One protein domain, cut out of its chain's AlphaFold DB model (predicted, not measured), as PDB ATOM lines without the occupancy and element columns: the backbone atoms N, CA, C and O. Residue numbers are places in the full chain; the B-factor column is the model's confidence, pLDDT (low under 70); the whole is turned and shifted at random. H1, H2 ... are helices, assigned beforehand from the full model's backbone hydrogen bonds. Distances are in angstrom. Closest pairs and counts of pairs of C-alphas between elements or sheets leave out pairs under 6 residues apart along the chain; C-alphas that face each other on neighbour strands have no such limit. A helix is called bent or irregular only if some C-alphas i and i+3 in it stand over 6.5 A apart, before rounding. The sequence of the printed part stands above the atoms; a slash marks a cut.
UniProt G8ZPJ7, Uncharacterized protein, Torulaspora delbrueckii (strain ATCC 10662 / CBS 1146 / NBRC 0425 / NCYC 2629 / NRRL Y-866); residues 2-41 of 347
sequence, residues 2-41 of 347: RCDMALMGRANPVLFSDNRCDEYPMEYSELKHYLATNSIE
ATOM      1  N   ARG A   2      50.048   6.248 -31.600       54.19
ATOM      2  CA  ARG A   2      49.983   7.102 -30.402       54.19
ATOM      3  C   ARG A   2      49.172   8.341 -30.782       54.19
ATOM      4  O   ARG A   2      49.591   9.049 -31.689       54.19
ATOM      5  N   CYS A   3      48.014   8.542 -30.158       67.62
ATOM      6  CA  CYS A   3      47.242   9.772 -30.329       67.62
ATOM      7  C   CYS A   3      47.998  10.937 -29.687       67.62
ATOM      8  O   CYS A   3      48.442  10.832 -28.544       67.62
ATOM      9  N   ASP A   4      48.149  12.029 -30.431       81.12
ATOM     10  CA  ASP A   4      48.733  13.263 -29.922       81.12
ATOM     11  C   ASP A   4      47.667  14.048 -29.144       81.12
ATOM     12  O   ASP A   4      46.784  14.691 -29.718       81.12
ATOM     13  N   MET A   5      47.728  13.957 -27.816       75.88
ATOM     14  CA  MET A   5      46.765  14.602 -26.918       75.88
ATOM     15  C   MET A   5      46.834  16.129 -26.982       75.88
ATOM     16  O   MET A   5      45.824  16.791 -26.752       75.88
ATOM     17  N   ALA A   6      47.987  16.700 -27.350       76.88
ATOM     18  CA  ALA A   6      48.123  18.146 -27.490       76.88
ATOM     19  C   ALA A   6      47.312  18.665 -28.686       76.88
ATOM     20  O   ALA A   6      46.679  19.720 -28.602       76.88
ATOM     21  N   LEU A   7      47.281  17.899 -29.780       76.81
ATOM     22  CA  LEU A   7      46.485  18.218 -30.962       76.81
ATOM     23  C   LEU A   7      44.980  18.122 -30.662       76.81
ATOM     24  O   LEU A   7      44.223  19.031 -30.995       76.81
ATOM     25  N   MET A   8      44.555  17.056 -29.974       74.06
ATOM     26  CA  MET A   8      43.150  16.844 -29.599       74.06
ATOM     27  C   MET A   8      42.654  17.917 -28.619       74.06
ATOM     28  O   MET A   8      41.557  18.447 -28.789       74.06
ATOM     29  N   GLY A   9      43.492  18.310 -27.655       73.12
ATOM     30  CA  GLY A   9      43.223  19.420 -26.739       73.12
ATOM     31  C   GLY A   9      43.067  20.767 -27.445       73.12
ATOM     32  O   GLY A   9      42.200  21.551 -27.069       73.12
ATOM     33  N   ARG A  10      43.850  21.030 -28.501       70.38
ATOM     34  CA  ARG A  10      43.685  22.241 -29.323       70.38
ATOM     35  C   ARG A  10      42.413  22.208 -30.166       70.38
ATOM     36  O   ARG A  10      41.733  23.222 -30.252       70.38
ATOM     37  N   ALA A  11      42.085  21.058 -30.754       67.94
ATOM     38  CA  ALA A  11      40.907  20.905 -31.605       67.94
ATOM     39  C   ALA A  11      39.593  20.967 -30.809       67.94
ATOM     40  O   ALA A  11      38.603  21.518 -31.285       67.94
ATOM     41  N   ASN A  12      39.562  20.408 -29.594       62.19
ATOM     42  CA  ASN A  12      38.382  20.477 -28.736       62.19
ATOM     43  C   ASN A  12      38.745  20.534 -27.237       62.19
ATOM     44  O   ASN A  12      38.667  19.522 -26.531       62.19
ATOM     45  N   PRO A  13      39.086  21.724 -26.713       72.81
ATOM     46  CA  PRO A  13      39.555  21.886 -25.334       72.81
ATOM     47  C   PRO A  13      38.489  21.549 -24.281       72.81
ATOM     48  O   PRO A  13      38.815  21.270 -23.130       72.81
ATOM     49  N   VAL A  14      37.209  21.549 -24.665       65.25
ATOM     50  CA  VAL A  14      36.088  21.219 -23.771       65.25
ATOM     51  C   VAL A  14      35.933  19.708 -23.600       65.25
ATOM     52  O   VAL A  14      35.562  19.247 -22.518       65.25
ATOM     53  N   LEU A  15      36.183  18.932 -24.659       63.00
ATOM     54  CA  LEU A  15      36.112  17.470 -24.610       63.00
ATOM     55  C   LEU A  15      37.399  16.846 -24.066       63.00
ATOM     56  O   LEU A  15      37.320  15.870 -23.327       63.00
ATOM     57  N   PHE A  16      38.557  17.431 -24.372       74.69
ATOM     58  CA  PHE A  16      39.869  16.887 -24.006       74.69
ATOM     59  C   PHE A  16      40.560  17.679 -22.887       74.69
ATOM     60  O   PHE A  16      41.783  17.763 -22.847       74.69
ATOM     61  N   SER A  17      39.787  18.265 -21.968       76.25
ATOM     62  CA  SER A  17      40.342  18.861 -20.746       76.25
ATOM     63  C   SER A  17      41.015  17.791 -19.878       76.25
ATOM     64  O   SER A  17      40.494  16.675 -19.802       76.25
ATOM     65  N   ASP A  18      42.075  18.147 -19.146       73.44
ATOM     66  CA  ASP A  18      42.841  17.227 -18.280       73.44
ATOM     67  C   ASP A  18      41.965  16.403 -17.321       73.44
ATOM     68  O   ASP A  18      42.280  15.260 -17.011       73.44
ATOM     69  N   ASN A  19      40.817  16.940 -16.901       72.69
ATOM     70  CA  ASN A  19      39.898  16.271 -15.977       72.69
ATOM     71  C   ASN A  19      38.955  15.248 -16.643       72.69
ATOM     72  O   ASN A  19      38.184  14.599 -15.943       72.69
ATOM     73  N   ARG A  20      38.931  15.170 -17.979       65.44
ATOM     74  CA  ARG A  20      37.924  14.413 -18.755       65.44
ATOM     75  C   ARG A  20      38.500  13.582 -19.898       65.44
ATOM     76  O   ARG A  20      37.753  12.845 -20.531       65.44
ATOM     77  N   CYS A  21      39.808  13.678 -20.132       69.50
ATOM     78  CA  CYS A  21      40.557  12.831 -21.062       69.50
ATOM     79  C   CYS A  21      40.201  11.341 -20.900       69.50
ATOM     80  O   CYS A  21      39.968  10.650 -21.887       69.50
ATOM     81  N   ASP A  22      40.060  10.889 -19.654       74.00
ATOM     82  CA  ASP A  22      39.823   9.482 -19.318       74.00
ATOM     83  C   ASP A  22      38.371   9.023 -19.557       74.00
ATOM     84  O   ASP A  22      38.074   7.833 -19.478       74.00
ATOM     85  N   GLU A  23      37.441   9.944 -19.847       72.81
ATOM     86  CA  GLU A  23      36.039   9.605 -20.133       72.81
ATOM     87  C   GLU A  23      35.835   9.111 -21.573       72.81
ATOM     88  O   GLU A  23      34.777   8.550 -21.881       72.81
ATOM     89  N   TYR A  24      36.804   9.343 -22.465       74.44
ATOM     90  CA  TYR A  24      36.660   9.021 -23.879       74.44
ATOM     91  C   TYR A  24      37.322   7.677 -24.211       74.44
ATOM     92  O   TYR A  24      38.511   7.506 -23.947       74.44
ATOM     93  N   PRO A  25      36.590   6.721 -24.813       82.06
ATOM     94  CA  PRO A  25      37.153   5.423 -25.154       82.06
ATOM     95  C   PRO A  25      38.236   5.585 -26.222       82.06
ATOM     96  O   PRO A  25      37.964   6.023 -27.344       82.06
ATOM     97  N   MET A  26      39.466   5.223 -25.866       76.88
ATOM     98  CA  MET A  26      40.628   5.316 -26.757       76.88
ATOM     99  C   MET A  26      40.841   4.012 -27.530       76.88
ATOM    100  O   MET A  26      41.493   4.006 -28.577       76.88
ATOM    101  N   GLU A  27      40.257   2.911 -27.048       84.25
ATOM    102  CA  GLU A  27      40.281   1.618 -27.721       84.25
ATOM    103  C   GLU A  27      38.945   1.276 -28.392       84.25
ATOM    104  O   GLU A  27      37.853   1.615 -27.933       84.25
ATOM    105  N   TYR A  28      39.021   0.532 -29.497       78.88
ATOM    106  CA  TYR A  28      37.842   0.121 -30.264       78.88
ATOM    107  C   TYR A  28      36.859  -0.738 -29.445       78.88
ATOM    108  O   TYR A  28      35.643  -0.633 -29.605       78.88
ATOM    109  N   SER A  29      37.382  -1.587 -28.559       80.19
ATOM    110  CA  SER A  29      36.616  -2.406 -27.611       80.19
ATOM    111  C   SER A  29      35.794  -1.543 -26.651       80.19
ATOM    112  O   SER A  29      34.602  -1.798 -26.464       80.19
ATOM    113  N   GLU A  30      36.410  -0.503 -26.094       82.88
ATOM    114  CA  GLU A  30      35.775   0.455 -25.190       82.88
ATOM    115  C   GLU A  30      34.725   1.289 -25.918       82.88
ATOM    116  O   GLU A  30      33.621   1.450 -25.410       82.88
ATOM    117  N   LEU A  31      35.013   1.740 -27.144       81.12
ATOM    118  CA  LEU A  31      34.058   2.484 -27.965       81.12
ATOM    119  C   LEU A  31      32.834   1.627 -28.285       81.12
ATOM    120  O   LEU A  31      31.697   2.080 -28.168       81.12
ATOM    121  N   LYS A  32      33.051   0.361 -28.648       80.50
ATOM    122  CA  LYS A  32      31.963  -0.584 -28.904       80.50
ATOM    123  C   LYS A  32      31.125  -0.819 -27.647       80.50
ATOM    124  O   LYS A  32      29.900  -0.870 -27.742       80.50
ATOM    125  N   HIS A  33      31.760  -0.935 -26.480       78.19
ATOM    126  CA  HIS A  33      31.055  -1.065 -25.207       78.19
ATOM    127  C   HIS A  33      30.270   0.205 -24.861       78.19
ATOM    128  O   HIS A  33      29.103   0.111 -24.480       78.19
ATOM    129  N   TYR A  34      30.868   1.375 -25.073       78.69
ATOM    130  CA  TYR A  34      30.264   2.686 -24.859       78.69
ATOM    131  C   TYR A  34      29.038   2.902 -25.753       78.69
ATOM    132  O   TYR A  34      27.995   3.335 -25.278       78.69
ATOM    133  N   LEU A  35      29.114   2.544 -27.037       76.88
ATOM    134  CA  LEU A  35      27.983   2.642 -27.965       76.88
ATOM    135  C   LEU A  35      26.876   1.628 -27.645       76.88
ATOM    136  O   LEU A  35      25.699   1.952 -27.768       76.88
ATOM    137  N   ALA A  36      27.237   0.419 -27.205       77.19
ATOM    138  CA  ALA A  36      26.267  -0.601 -26.814       77.19
ATOM    139  C   ALA A  36      25.531  -0.252 -25.509       77.19
ATOM    140  O   ALA A  36      24.353  -0.570 -25.366       77.19
ATOM    141  N   THR A  37      26.211   0.404 -24.564       71.94
ATOM    142  CA  THR A  37      25.614   0.847 -23.292       71.94
ATOM    143  C   THR A  37      24.872   2.179 -23.404       71.94
ATOM    144  O   THR A  37      23.947   2.405 -22.631       71.94
ATOM    145  N   ASN A  38      25.214   3.034 -24.373       60.84
ATOM    146  CA  ASN A  38      24.567   4.332 -24.605       60.84
ATOM    147  C   ASN A  38      23.603   4.319 -25.807       60.84
ATOM    148  O   ASN A  38      23.525   5.298 -26.554       60.84
ATOM    149  N   SER A  39      22.873   3.218 -26.010       55.62
ATOM    150  CA  SER A  39      21.849   3.124 -27.058       55.62
ATOM    151  C   SER A  39      20.820   4.262 -26.945       55.62
ATOM    152  O   SER A  39      20.462   4.700 -25.851       55.62
ATOM    153  N   ILE A  40      20.348   4.734 -28.103       56.31
ATOM    154  CA  ILE A  40      19.585   5.977 -28.335       56.31
ATOM    155  C   ILE A  40      18.292   6.104 -27.501       56.31
ATOM    156  O   ILE A  40      17.767   7.202 -27.315       56.31
ATOM    157  N   GLU A  41      17.820   5.009 -26.919       55.94
ATOM    158  CA  GLU A  41      16.545   4.950 -26.205       55.94
ATOM    159  C   GLU A  41      16.626   5.385 -24.726       55.94
ATOM    160  O   GLU A  41      15.636   5.883 -24.193       55.94
TER     161      GLU A  41
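What this domain is: This is residues 2 to 41 of the 347 residues of an uncharacterized protein of Torulaspora delbrueckii (strain ATCC 10662 / CBS 1146 / NBRC 0425 / NCYC 2629 / NRRL Y-866) (UniProt G8ZPJ7). The longer helix, H2, makes one end of a loose, open chain and the shorter helix, H1, lies toward the other, with a winding loop, residues 12 to 27, running between them. Residues 27 to 32 and 36 to 41, the former mostly in H2, stick out from the rest. The printed part has 40 residues with two named helices, H1 then H2 along the chain, and no named strand. Its class is all helix, though 17 of the 40 residues, under half, are in named elements. The whole is loose, with a radius of gyration of the C-alphas of 11.7 A and spans of 32 by 22 by 16 A.

How they stand to each other: H2, residues 28 to 37, is the longest helix by residues, and residues 28 to 32 of it stand free. H1, residues 5 to 11, is apart from H2: no C-alpha of the one is within 8 A of the other. The 16 residues between them, residues 12 to 27, are a long link. The C-alphas of this stretch lie 2 to 12 A from the mean of the C-alphas at (37.011, 10.037, -25.795). In both H1 and H2 every O i to N i+4 pair is within hydrogen-bond range.

Where its parts are: H2 runs from Tyr 28, with its C-alpha at (37.842, 0.121, -30.264), to Thr 37, with its C-alpha at (25.614, 0.847, -23.292), and measures 14.1 A from first to last C-alpha. H1 runs from Met 5, with its C-alpha at (46.765, 14.602, -26.918), to Ala 11, and measures 9.8 A from first to last C-alpha. Neither helix is bent or irregular.

The domain as a whole: The two C-alphas farthest apart are those of Ala 6 and Glu 41, at 34.2 A. The printed part has no cut. The model's mean pLDDT over the printed part is 72.3, and it is under 70 at residues 2 to 3, 11 to 12, 14 to 15, 20 to 21 and 38 to 41.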